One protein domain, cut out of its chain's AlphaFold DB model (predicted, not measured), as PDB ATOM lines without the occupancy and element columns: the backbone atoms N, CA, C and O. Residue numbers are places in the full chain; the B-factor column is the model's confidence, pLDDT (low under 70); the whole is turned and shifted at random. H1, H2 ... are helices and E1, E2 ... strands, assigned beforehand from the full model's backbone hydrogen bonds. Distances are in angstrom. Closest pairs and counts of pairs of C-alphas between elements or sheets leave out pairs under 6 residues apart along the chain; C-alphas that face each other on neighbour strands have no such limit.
ATOM      1  N   MET A  38     -26.618   2.103  14.121       75.56
ATOM      2  CA  MET A  38     -26.025   0.780  14.253       75.56
ATOM      3  C   MET A  38     -24.508   0.846  14.231       75.56
ATOM      4  O   MET A  38     -23.888   1.695  13.590       75.56
ATOM      5  N   SER A  39     -23.920  -0.069  14.974       80.56
ATOM      6  CA  SER A  39     -22.527  -0.434  14.873       80.56
ATOM      7  C   SER A  39     -22.447  -1.921  14.572       80.56
ATOM      8  O   SER A  39     -23.340  -2.688  14.937       80.56
ATOM      9  N   LEU A  40     -21.393  -2.340  13.881       85.12
ATOM     10  CA  LEU A  40     -21.103  -3.755  13.729       85.12
ATOM     11  C   LEU A  40     -19.713  -4.092  14.228       85.12
ATOM     12  O   LEU A  40     -18.819  -3.251  14.257       85.12
ATOM     13  N   ASN A  41     -19.546  -5.356  14.562       87.56
ATOM     14  CA  ASN A  41     -18.255  -5.978  14.742       87.56
ATOM     15  C   ASN A  41     -18.141  -7.148  13.763       87.56
ATOM     16  O   ASN A  41     -19.084  -7.933  13.645       87.56
ATOM     17  N   VAL A  42     -17.005  -7.260  13.082       86.00
ATOM     18  CA  VAL A  42     -16.703  -8.376  12.179       86.00
ATOM     19  C   VAL A  42     -15.650  -9.246  12.852       86.00
ATOM     20  O   VAL A  42     -14.519  -8.796  13.031       86.00
ATOM     21  N   ASP A  43     -16.004 -10.478  13.215       87.50
ATOM     22  CA  ASP A  43     -15.049 -11.487  13.679       87.50
ATOM     23  C   ASP A  43     -14.760 -12.486  12.544       87.50
ATOM     24  O   ASP A  43     -15.539 -13.423  12.325       87.50
ATOM     25  N   PRO A  44     -13.636 -12.327  11.824       83.81
ATOM     26  CA  PRO A  44     -13.280 -13.220  10.729       83.81
ATOM     27  C   PRO A  44     -12.783 -14.591  11.194       83.81
ATOM     28  O   PRO A  44     -12.718 -15.511  10.384       83.81
ATOM     29  N   SER A  45     -12.442 -14.767  12.477       85.31
ATOM     30  CA  SER A  45     -12.019 -16.079  12.996       85.31
ATOM     31  C   SER A  45     -13.215 -17.009  13.183       85.31
ATOM     32  O   SER A  45     -13.116 -18.212  12.947       85.31
ATOM     33  N   SER A  46     -14.347 -16.434  13.592       86.00
ATOM     34  CA  SER A  46     -15.603 -17.158  13.810       86.00
ATOM     35  C   SER A  46     -16.578 -17.040  12.630       86.00
ATOM     36  O   SER A  46     -17.593 -17.731  12.612       86.00
ATOM     37  N   ASN A  47     -16.279 -16.180  11.647       87.75
ATOM     38  CA  ASN A  47     -17.173 -15.764  10.557       87.75
ATOM     39  C   ASN A  47     -18.501 -15.173  11.048       87.75
ATOM     40  O   ASN A  47     -19.558 -15.374  10.443       87.75
ATOM     41  N   ILE A  48     -18.446 -14.462  12.172       87.12
ATOM     42  CA  ILE A  48     -19.620 -13.874  12.810       87.12
ATOM     43  C   ILE A  48     -19.578 -12.365  12.620       87.12
ATOM     44  O   ILE A  48     -18.578 -11.710  12.916       87.12
ATOM     45  N   ILE A  49     -20.698 -11.809  12.170       86.12
ATOM     46  CA  ILE A  49     -20.958 -10.376  12.232       86.12
ATOM     47  C   ILE A  49     -21.948 -10.114  13.356       86.12
ATOM     48  O   ILE A  49     -23.070 -10.622  13.347       86.12
ATOM     49  N   THR A  50     -21.540  -9.295  14.319       86.12
ATOM     50  CA  THR A  50     -22.403  -8.851  15.412       86.12
ATOM     51  C   THR A  50     -22.904  -7.448  15.117       86.12
ATOM     52  O   THR A  50     -22.115  -6.508  15.078       86.12
ATOM     53  N   VAL A  51     -24.214  -7.288  14.956       83.69
ATOM     54  CA  VAL A  51     -24.877  -5.987  14.846       83.69
ATOM     55  C   VAL A  51     -25.308  -5.534  16.234       83.69
ATOM     56  O   VAL A  51     -25.996  -6.259  16.961       83.69
ATOM     57  N   ILE A  52     -24.897  -4.324  16.596       81.25
ATOM     58  CA  ILE A  52     -25.163  -3.691  17.882       81.25
ATOM     59  C   ILE A  52     -25.895  -2.369  17.601       81.25
ATOM     60  O   ILE A  52     -25.331  -1.466  16.983       81.25
ATOM     61  N   PRO A  53     -27.150  -2.204  18.042       75.31
ATOM     62  CA  PRO A  53     -27.811  -0.914  17.992       75.31
ATOM     63  C   PRO A  53     -27.113   0.047  18.959       75.31
ATOM     64  O   PRO A  53     -26.840  -0.283  20.116       75.31
ATOM     65  N   ASN A  54     -26.823   1.254  18.478       70.62
ATOM     66  CA  ASN A  54     -26.106   2.275  19.245       70.62
ATOM     67  C   ASN A  54     -26.966   2.862  20.374       70.62
ATOM     68  O   ASN A  54     -26.437   3.402  21.346       70.62
ATOM     69  N   GLN A  55     -28.293   2.755  20.266       62.94
ATOM     70  CA  GLN A  55     -29.220   3.190  21.304       62.94
ATOM     71  C   GLN A  55     -29.507   2.052  22.293       62.94
ATOM     72  O   GLN A  55     -29.835   0.929  21.921       62.94
ATOM     73  N   GLN A  56     -29.385   2.353  23.585       57.03
ATOM     74  CA  GLN A  56     -29.698   1.416  24.663       57.03
ATOM     75  C   GLN A  56     -31.210   1.374  24.908       57.03
ATOM     76  O   GLN A  56     -31.831   2.420  25.110       57.03
ATOM     77  N   ILE A  57     -31.795   0.177  24.985       52.59
ATOM     78  CA  ILE A  57     -33.172   0.015  25.463       52.59
ATOM     79  C   ILE A  57     -33.153   0.171  26.989       52.59
ATOM     80  O   ILE A  57     -32.605  -0.668  27.707       52.59
ATOM     81  N   ARG A  58     -33.740   1.256  27.507       44.41
ATOM     82  CA  ARG A  58     -34.023   1.394  28.944       44.41
ATOM     83  C   ARG A  58     -35.382   0.775  29.249       44.41
ATOM     84  O   ARG A  58     -36.412   1.388  28.993       44.41
ATOM     85  N   ILE A  59     -35.374  -0.407  29.855       50.09
ATOM     86  CA  ILE A  59     -36.563  -0.995  30.474       50.09
ATOM     87  C   ILE A  59     -36.512  -0.628  31.969       50.09
ATOM     88  O   ILE A  59     -35.602  -1.043  32.680       50.09
ATOM     89  N   THR A  60     -37.425   0.219  32.450       46.44
ATOM     90  CA  THR A  60     -37.538   0.592  33.884       46.44
ATOM     91  C   THR A  60     -38.540  -0.318  34.616       46.44
ATOM     92  O   THR A  60     -39.483  -0.760  33.961       46.44
ATOM     93  N   PRO A  61     -38.442  -0.528  35.951       45.88
ATOM     94  CA  PRO A  61     -37.499   0.041  36.911       45.88
ATOM     95  C   PRO A  61     -36.845  -1.037  37.800       45.88
ATOM     96  O   PRO A  61     -37.112  -1.073  38.983       45.88
ATOM     97  N   ASP A  62     -36.002  -1.905  37.245       44.09
ATOM     98  CA  ASP A  62     -34.988  -2.658  38.012       44.09
ATOM     99  C   ASP A  62     -33.822  -3.005  37.060       44.09
ATOM    100  O   ASP A  62     -33.641  -4.114  36.565       44.09
ATOM    101  N   THR A  63     -33.128  -1.928  36.673       49.19
ATOM    102  CA  THR A  63     -31.729  -1.813  36.205       49.19
ATOM    103  C   THR A  63     -31.088  -2.916  35.346       49.19
ATOM    104  O   THR A  63     -29.875  -3.110  35.426       49.19
ATOM    105  N   THR A  64     -31.810  -3.552  34.422       47.91
ATOM    106  CA  THR A  64     -31.159  -4.366  33.375       47.91
ATOM    107  C   THR A  64     -31.161  -3.612  32.046       47.91
ATOM    108  O   THR A  64     -32.174  -3.532  31.357       47.91
ATOM    109  N   ILE A  65     -30.014  -3.021  31.695       51.00
ATOM    110  CA  ILE A  65     -29.774  -2.468  30.356       51.00
ATOM    111  C   ILE A  65     -29.480  -3.658  29.443       51.00
ATOM    112  O   ILE A  65     -28.394  -4.233  29.505       51.00
ATOM    113  N   ILE A  66     -30.447  -4.048  28.617       55.41
ATOM    114  CA  ILE A  66     -30.233  -5.055  27.578       55.41
ATOM    115  C   ILE A  66     -29.955  -4.290  26.288       55.41
ATOM    116  O   ILE A  66     -30.855  -3.689  25.706       55.41
ATOM    117  N   SER A  67     -28.697  -4.279  25.854       58.94
ATOM    118  CA  SER A  67     -28.351  -3.907  24.481       58.94
ATOM    119  C   SER A  67     -28.542  -5.153  23.618       58.94
ATOM    120  O   SER A  67     -27.714  -6.064  23.726       58.94
ATOM    121  N   PRO A  68     -29.621  -5.259  22.819       66.81
ATOM    122  CA  PRO A  68     -29.819  -6.426  21.971       66.81
ATOM    123  C   PRO A  68     -28.649  -6.529  20.992       66.81
ATOM    124  O   PRO A  68     -28.244  -5.535  20.401       66.81
ATOM    125  N   ARG A  69     -28.076  -7.722  20.849       75.75
ATOM    126  CA  ARG A  69     -27.033  -8.011  19.862       75.75
ATOM    127  C   ARG A  69     -27.578  -9.054  18.911       75.75
ATOM    128  O   ARG A  69     -28.184 -10.025  19.361       75.75
ATOM    129  N   LEU A  70     -27.378  -8.841  17.620       78.62
ATOM    130  CA  LEU A  70     -27.759  -9.807  16.601       78.62
ATOM    131  C   LEU A  70     -26.499 -10.349  15.957       78.62
ATOM    132  O   LEU A  70     -25.687  -9.588  15.444       78.62
ATOM    133  N   GLU A  71     -26.344 -11.660  16.012       85.12
ATOM    134  CA  GLU A  71     -25.198 -12.354  15.448       85.12
ATOM    135  C   GLU A  71     -25.623 -13.065  14.171       85.12
ATOM    136  O   GLU A  71     -26.614 -13.800  14.144       85.12
ATOM    137  N   PHE A  72     -24.865 -12.825  13.110       85.06
ATOM    138  CA  PHE A  72     -25.072 -13.420  11.803       85.06
ATOM    139  C   PHE A  72     -23.835 -14.221  11.437       85.06
ATOM    140  O   PHE A  72     -22.723 -13.699  11.463       85.06
ATOM    141  N   LEU A  73     -24.041 -15.486  11.084       88.75
ATOM    142  CA  LEU A  73     -22.996 -16.320  10.509       88.75
ATOM    143  C   LEU A  73     -22.955 -16.064   9.003       88.75
ATOM    144  O   LEU A  73     -23.956 -16.291   8.319       88.75
ATOM    145  N   LEU A  74     -21.816 -15.598   8.495       87.81
ATOM    146  CA  LEU A  74     -21.615 -15.382   7.064       87.81
ATOM    147  C   LEU A  74     -20.676 -16.446   6.485       87.81
ATOM    148  O   LEU A  74     -19.818 -16.972   7.194       87.81
ATOM    149  N   PRO A  75     -20.797 -16.768   5.187       89.94
ATOM    150  CA  PRO A  75     -19.784 -17.543   4.485       89.94
ATOM    151  C   PRO A  75     -18.425 -16.829   4.505       89.94
ATOM    152  O   PRO A  75     -18.363 -15.607   4.359       89.94
ATOM    153  N   ASN A  76     -17.335 -17.600   4.582       89.19
ATOM    154  CA  ASN A  76     -15.962 -17.071   4.568       89.19
ATOM    155  C   ASN A  76     -15.699 -16.146   3.369       89.19
ATOM    156  O   ASN A  76     -14.962 -15.177   3.488       89.19
ATOM    157  N   GLU A  77     -16.311 -16.439   2.220       90.38
ATOM    158  CA  GLU A  77     -16.193 -15.646   0.992       90.38
ATOM    159  C   GLU A  77     -16.695 -14.209   1.190       90.38
ATOM    160  O   GLU A  77     -16.022 -13.264   0.791       90.38
ATOM    161  N   GLN A  78     -17.832 -14.035   1.872       88.75
ATOM    162  CA  GLN A  78     -18.400 -12.712   2.150       88.75
ATOM    163  C   GLN A  78     -17.596 -11.967   3.219       88.75
ATOM    164  O   GLN A  78     -17.397 -10.762   3.113       88.75
ATOM    165  N   ILE A  79     -17.095 -12.681   4.234       87.75
ATOM    166  CA  ILE A  79     -16.192 -12.102   5.240       87.75
ATOM    167  C   ILE A  79     -14.920 -11.578   4.563       87.75
ATOM    168  O   ILE A  79     -14.502 -10.455   4.834       87.75
ATOM    169  N   GLN A  80     -14.328 -12.363   3.661       88.88
ATOM    170  CA  GLN A  80     -13.127 -11.962   2.936       88.88
ATOM    171  C   GLN A  80     -13.392 -10.750   2.040       88.88
ATOM    172  O   GLN A  80     -12.599  -9.816   2.051       88.88
ATOM    173  N   GLU A  81     -14.524 -10.712   1.336       90.81
ATOM    174  CA  GLU A  81     -14.912  -9.558   0.517       90.81
ATOM    175  C   GLU A  81     -15.055  -8.276   1.356       90.81
ATOM    176  O   GLU A  81     -14.579  -7.212   0.961       90.81
ATOM    177  N   ILE A  82     -15.644  -8.377   2.551       87.31
ATOM    178  CA  ILE A  82     -15.739  -7.254   3.494       87.31
ATOM    179  C   ILE A  82     -14.338  -6.784   3.922       87.31
ATOM    180  O   ILE A  82     -14.070  -5.582   3.922       87.31
ATOM    181  N   LEU A  83     -13.431  -7.705   4.257       88.62
ATOM    182  CA  LEU A  83     -12.055  -7.357   4.632       88.62
ATOM    183  C   LEU A  83     -11.260  -6.760   3.462       88.62
ATOM    184  O   LEU A  83     -10.460  -5.853   3.675       88.62
ATOM    185  N   ASP A  84     -11.489  -7.223   2.236       90.38
ATOM    186  CA  ASP A  84     -10.822  -6.700   1.042       90.38
ATOM    187  C   ASP A  84     -11.303  -5.272   0.710       90.38
ATOM    188  O   ASP A  84     -10.513  -4.439   0.259       90.38
ATOM    189  N   LEU A  85     -12.581  -4.964   0.964       89.00
ATOM    190  CA  LEU A  85     -13.171  -3.640   0.727       89.00
ATOM    191  C   LEU A  85     -12.799  -2.603   1.793       89.00
ATOM    192  O   LEU A  85     -12.587  -1.433   1.464       89.00
ATOM    193  N   PHE A  86     -12.758  -3.009   3.063       86.81
ATOM    194  CA  PHE A  86     -12.615  -2.093   4.203       86.81
ATOM    195  C   PHE A  86     -11.274  -2.213   4.942       86.81
ATOM    196  O   PHE A  86     -11.024  -1.430   5.856       86.81
ATOM    197  N   GLY A  87     -10.419  -3.152   4.536       85.94
ATOM    198  CA  GLY A  87      -9.123  -3.428   5.151       85.94
ATOM    199  C   GLY A  87      -9.203  -4.441   6.295       85.94
ATOM    200  O   GLY A  87     -10.241  -4.672   6.907       85.94
ATOM    201  N   THR A  88      -8.079  -5.072   6.629       84.88
ATOM    202  CA  THR A  88      -8.029  -6.045   7.739       84.88
ATOM    203  C   THR A  88      -8.150  -5.392   9.117       84.88
ATOM    204  O   THR A  88      -8.470  -6.059  10.099       84.88
ATOM    205  N   GLU A  89      -7.914  -4.085   9.200       81.62
ATOM    206  CA  GLU A  89      -7.995  -3.287  10.421       81.62
ATOM    207  C   GLU A  89      -9.398  -3.242  11.028       81.62
ATOM    208  O   GLU A  89      -9.513  -3.055  12.235       81.62
ATOM    209  N   ILE A  90     -10.452  -3.472  10.240       78.94
ATOM    210  CA  ILE A  90     -11.827  -3.516  10.756       78.94
ATOM    211  C   ILE A  90     -12.159  -4.825  11.490       78.94
ATOM    212  O   ILE A  90     -13.194  -4.918  12.150       78.94
ATOM    213  N   SER A  91     -11.279  -5.831  11.420       80.75
ATOM    214  CA  SER A  91     -11.429  -7.089  12.152       80.75
ATOM    215  C   SER A  91     -11.443  -6.844  13.660       80.75
ATOM    216  O   SER A  91     -10.504  -6.275  14.219       80.75
ATOM    217  N   ASN A  92     -12.468  -7.354  14.341       79.62
ATOM    218  CA  ASN A  92     -12.688  -7.186  15.779       79.62
ATOM    219  C   ASN A  92     -12.762  -5.716  16.240       79.62
ATOM    220  O   ASN A  92     -12.560  -5.425  17.423       79.62
ATOM    221  N   GLN A  93     -13.037  -4.788  15.318       81.56
ATOM    222  CA  GLN A  93     -13.260  -3.380  15.622       81.56
ATOM    223  C   GLN A  93     -14.723  -2.999  15.427       81.56
ATOM    224  O   GLN A  93     -15.446  -3.557  14.603       81.56
ATOM    225  N   LEU A  94     -15.150  -1.997  16.194       83.06
ATOM    226  CA  LEU A  94     -16.485  -1.439  16.074       83.06
ATOM    227  C   LEU A  94     -16.560  -0.533  14.838       83.06
ATOM    228  O   LEU A  94     -16.029   0.579  14.832       83.06
ATOM    229  N   ILE A  95     -17.247  -1.000  13.804       83.75
ATOM    230  CA  ILE A  95     -17.535  -0.248  12.585       83.75
ATOM    231  C   ILE A  95     -18.839   0.522  12.798       83.75
ATOM    232  O   ILE A  95     -19.819  -0.029  13.296       83.75
ATOM    233  N   THR A  96     -18.866   1.798  12.421       81.31
ATOM    234  CA  THR A  96     -20.023   2.687  12.612       81.31
ATOM    235  C   THR A  96     -20.262   3.545  11.371       81.31
ATOM    236  O   THR A  96     -19.396   3.641  10.494       81.31
ATOM    237  N   GLY A  97     -21.415   4.211  11.298       75.94
ATOM    238  CA  GLY A  97     -21.687   5.173  10.238       75.94
ATOM    239  C   GLY A  97     -22.068   4.517   8.912       75.94
ATOM    240  O   GLY A  97     -22.698   3.469   8.840       75.94
ATOM    241  N   VAL A  98     -21.656   5.151   7.815       77.38
ATOM    242  CA  VAL A  98     -22.008   4.707   6.455       77.38
ATOM    243  C   VAL A  98     -21.418   3.329   6.130       77.38
ATOM    244  O   VAL A  98     -22.037   2.552   5.411       77.38
ATOM    245  N   ASN A  99     -20.248   2.998   6.685       82.19
ATOM    246  CA  ASN A  99     -19.609   1.700   6.459       82.19
ATOM    247  C   ASN A  99     -20.407   0.566   7.111       82.19
ATOM    248  O   ASN A  99     -20.528  -0.509   6.527       82.19
ATOM    249  N   SER A 100     -20.980   0.808   8.298       81.31
ATOM    250  CA  SER A 100     -21.824  -0.191   8.944       81.31
ATOM    251  C   SER A 100     -23.124  -0.413   8.196       81.31
ATOM    252  O   SER A 100     -23.495  -1.559   7.955       81.31
ATOM    253  N   ASP A 101     -23.762   0.669   7.755       79.56
ATOM    254  CA  ASP A 101     -24.978   0.596   6.948       79.56
ATOM    255  C   ASP A 101     -24.743  -0.157   5.645       79.56
ATOM    256  O   ASP A 101     -25.538  -1.018   5.286       79.56
ATOM    257  N   PHE A 102     -23.624   0.111   4.964       83.88
ATOM    258  CA  PHE A 102     -23.286  -0.578   3.724       83.88
ATOM    259  C   PHE A 102     -23.197  -2.095   3.922       83.88
ATOM    260  O   PHE A 102     -23.771  -2.850   3.138       83.88
ATOM    261  N   ILE A 103     -22.509  -2.548   4.975       84.31
ATOM    262  CA  ILE A 103     -22.360  -3.982   5.254       84.31
ATOM    263  C   ILE A 103     -23.715  -4.603   5.621       84.31
ATOM    264  O   ILE A 103     -24.054  -5.686   5.140       84.31
ATOM    265  N   ILE A 104     -24.516  -3.906   6.430       82.56
ATOM    266  CA  ILE A 104     -25.850  -4.364   6.833       82.56
ATOM    267  C   ILE A 104     -26.773  -4.477   5.615       82.56
ATOM    268  O   ILE A 104     -27.372  -5.531   5.410       82.56
ATOM    269  N   ASP A 105     -26.866  -3.441   4.785       81.38
ATOM    270  CA  ASP A 105     -27.760  -3.412   3.624       81.38
ATOM    271  C   ASP A 105     -27.331  -4.394   2.527       81.38
ATOM    272  O   ASP A 105     -28.179  -4.989   1.860       81.38
ATOM    273  N   THR A 106     -26.024  -4.593   2.349       84.31
ATOM    274  CA  THR A 106     -25.494  -5.437   1.269       84.31
ATOM    275  C   THR A 106     -25.500  -6.916   1.644       84.31
ATOM    276  O   THR A 106     -25.940  -7.745   0.848       84.31
ATOM    277  N   TYR A 107     -25.047  -7.260   2.853       84.62
ATOM    278  CA  TYR A 107     -24.813  -8.657   3.237       84.62
ATOM    279  C   TYR A 107     -25.866  -9.196   4.205       84.62
ATOM    280  O   TYR A 107     -26.267 -10.353   4.091       84.62
ATOM    281  N   LEU A 108     -26.358  -8.377   5.141       83.62
ATOM    282  CA  LEU A 108     -27.249  -8.860   6.202       83.62
ATOM    283  C   LEU A 108     -28.729  -8.747   5.832       83.62
ATOM    284  O   LEU A 108     -29.490  -9.676   6.092       83.62
ATOM    285  N   MET A 109     -29.153  -7.648   5.203       81.31
ATOM    286  CA  MET A 109     -30.544  -7.421   4.794       81.31
ATOM    287  C   MET A 109     -31.114  -8.564   3.946       81.31
ATOM    288  O   MET A 109     -32.215  -9.018   4.262       81.31
ATOM    289  N   PRO A 110     -30.407  -9.100   2.929       82.50
ATOM    290  CA  PRO A 110     -30.907 -10.242   2.165       82.50
ATOM    291  C   PRO A 110     -31.183 -11.468   3.045       82.50
ATOM    292  O   PRO A 110     -32.222 -12.114   2.900       82.50
ATOM    293  N   ILE A 111     -30.292 -11.752   4.001       81.69
ATOM    294  CA  ILE A 111     -30.433 -12.865   4.946       81.69
ATOM    295  C   ILE A 111     -31.640 -12.619   5.851       81.69
ATOM    296  O   ILE A 111     -32.494 -13.493   6.002       81.69
ATOM    297  N   ILE A 112     -31.752 -11.409   6.398       77.38
ATOM    298  CA  ILE A 112     -32.833 -11.015   7.299       77.38
ATOM    299  C   ILE A 112     -34.181 -11.150   6.604       77.38
ATOM    300  O   ILE A 112     -35.023 -11.872   7.134       77.38
ATOM    301  N   TYR A 113     -34.353 -10.561   5.414       77.38
ATOM    302  CA  TYR A 113     -35.598 -10.623   4.638       77.38
ATOM    303  C   TYR A 113     -35.978 -12.040   4.211       77.38
ATOM    304  O   TYR A 113     -37.162 -12.353   4.095       77.38
ATOM    305  N   SER A 114     -34.989 -12.905   3.976       79.31
ATOM    306  CA  SER A 114     -35.236 -14.319   3.675       79.31
ATOM    307  C   SER A 114     -35.628 -15.147   4.908       79.31
ATOM    308  O   SER A 114     -36.088 -16.280   4.769       79.31
ATOM    309  N   SER A 115     -35.463 -14.596   6.115       74.50
ATOM    310  CA  SER A 115     -35.702 -15.287   7.379       74.50
ATOM    311  C   SER A 115     -37.044 -14.913   8.019       74.50
ATOM    312  O   SER A 115     -37.536 -13.786   7.913       74.50
ATOM    313  N   ASN A 116     -37.574 -15.826   8.835       75.25
ATOM    314  CA  ASN A 116     -38.728 -15.551   9.700       75.25
ATOM    315  C   ASN A 116     -38.433 -14.507  10.796       75.25
ATOM    316  O   ASN A 116     -39.355 -14.066  11.476       75.25
ATOM    317  N   MET A 117     -37.169 -14.094  10.968       66.94
ATOM    318  CA  MET A 117     -36.755 -13.068  11.931       66.94
ATOM    319  C   MET A 117     -36.909 -11.641  11.392       66.94
ATOM    320  O   MET A 117     -36.621 -10.692  12.118       66.94
ATOM    321  N   THR A 118     -37.396 -11.460  10.157       70.25
ATOM    322  CA  THR A 118     -37.603 -10.132   9.552       70.25
ATOM    323  C   THR A 118     -38.427  -9.205  10.447       70.25
ATOM    324  O   THR A 118     -38.057  -8.050  10.640       70.25
ATOM    325  N   SER A 119     -39.537  -9.691  11.014       68.19
ATOM    326  CA  SER A 119     -40.414  -8.865  11.854       68.19
ATOM    327  C   SER A 119     -39.747  -8.465  13.165       68.19
ATOM    328  O   SER A 119     -39.861  -7.315  13.565       68.19
ATOM    329  N   LEU A 120     -39.013  -9.389  13.795       69.12
ATOM    330  CA  LEU A 120     -38.271  -9.136  15.030       69.12
ATOM    331  C   LEU A 120     -37.137  -8.137  14.788       69.12
ATOM    332  O   LEU A 120     -36.948  -7.218  15.579       69.12
ATOM    333  N   TYR A 121     -36.413  -8.296  13.676       70.31
ATOM    334  CA  TYR A 121     -35.413  -7.337  13.230       70.31
ATOM    335  C   TYR A 121     -36.083  -5.965  13.092       70.31
ATOM    336  O   TYR A 121     -35.782  -5.053  13.854       70.31
ATOM    337  N   LEU A 122     -37.074  -5.823  12.212       71.75
ATOM    338  CA  LEU A 122     -37.747  -4.543  11.993       71.75
ATOM    339  C   LEU A 122     -38.363  -3.947  13.264       71.75
ATOM    340  O   LEU A 122     -38.371  -2.733  13.392       71.75
ATOM    341  N   GLU A 123     -38.862  -4.746  14.203       67.69
ATOM    342  CA  GLU A 123     -39.390  -4.257  15.480       67.69
ATOM    343  C   GLU A 123     -38.285  -3.693  16.376       67.69
ATOM    344  O   GLU A 123     -38.403  -2.562  16.851       67.69
ATOM    345  N   ILE A 124     -37.184  -4.432  16.542       65.06
ATOM    346  CA  ILE A 124     -36.005  -3.967  17.280       65.06
ATOM    347  C   ILE A 124     -35.479  -2.678  16.638       65.06
ATOM    348  O   ILE A 124     -35.210  -1.719  17.351       65.06
ATOM    349  N   PHE A 125     -35.397  -2.612  15.308       64.06
ATOM    350  CA  PHE A 125     -34.792  -1.477  14.608       64.06
ATOM    351  C   PHE A 125     -35.712  -0.260  14.450       64.06
ATOM    352  O   PHE A 125     -35.251   0.853  14.698       64.06
ATOM    353  N   ASN A 126     -37.007  -0.448  14.165       61.53
ATOM    354  CA  ASN A 126     -37.987   0.649  14.134       61.53
ATOM    355  C   ASN A 126     -38.161   1.286  15.522       61.53
ATOM    356  O   ASN A 126     -38.446   2.480  15.619       61.53
ATOM    357  N   HIS A 127     -37.989   0.515  16.606       56.38
ATOM    358  CA  HIS A 127     -38.066   1.049  17.968       56.38
ATOM    359  C   HIS A 127     -36.993   2.114  18.247       56.38
ATOM    360  O   HIS A 127     -37.223   3.019  19.048       56.38
ATOM    361  N   PHE A 128     -35.851   2.064  17.554       55.09
ATOM    362  CA  PHE A 128     -34.759   3.028  17.719       55.09
ATOM    363  C   PHE A 128     -34.931   4.325  16.906       55.09
ATOM    364  O   PHE A 128     -34.041   5.180  16.914       55.09
TER     365      PHE A 128
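What this domain is: This is residues 38 to 128 of the 130 residues of an uncharacterized protein of Lactarius deliciosus (UniProt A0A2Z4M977). What does one see first? A small twisted four-stranded sheet has H2 packed across one face and H1 on that same face, near H2; H3 folds back from the end of H2. Between E2 and E3 the chain makes a long arm, residues 54 to 69, whose residues 59 to 64 stick out and make much of the length. What is it built of? The printed part has 91 residues, with three named helices and four named strands in the order E1 E2 E3 H1 E4 H2 H3; it is mixed, and the antiparallel sheet runs E3 E2 E1 E4. It is compact by its radius of gyration of the C-alphas, 13.8 A, yet elongated, spanning 45 by 28 by 24 A.

Where its parts are: Where are the strands? E1, residues 38 to 43, starts at C-alpha 38 (-26.025, 0.780, 14.253) and is 16.5 A long; E2, residues 48 to 53, is 16.2 A long. E3 is residues 70 to 73 and E4 residues 94 to 96. Where are the helices? H1 is residues 76 to 86, 15.4 A; H2 is residues 98 to 114, 23.3 A; H3 is residues 118 to 127, 14.0 A, ending at C-alpha 127 (-38.066, 1.049, 17.968).

How they stand to each other: How do the strands pair? E1, E2 and E3 form a meander, each strand the antiparallel neighbour of the one before, with N 41 and O 50 at 2.9 A and N 51 and O 70 at 2.8 A. E4 is antiparallel to E1, with N 95 and O 40 at 2.8 A. How do the helices stand? H1 and H2 make two layers with the sheet, both on the same face: H2 has a height of 8.3 A and runs across the strands, at 81 degrees to E1 on the local plane, with the C-alphas of Ser 39 and Ser 100 closest at 6.0 A. H1 and H2 are close but not clearly touching, the C-alphas of Ile 82 and Ile 103 closest at 7.6 A. H3 is only just not on the sheet, with 4 pairs of C-alphas within 10 A. Are the helix backbones complete? Every O i to N i+4 pair is within hydrogen-bond range in H1 and H3, but 10 of 13 in H2, which has a kink of 41 degrees near residue 107.

The domain as a whole: How large is it? The two C-alphas farthest apart, those of Pro 61 and Asp 84, are 45.2 A apart. Is anything cut or long? The printed part has no cut, and the long link is E2 to E3. Where is confidence low? The mean pLDDT of the printed part is 76.2; residues 55 to 68, 117, 119 to 120 and 123 to 128 are under 70.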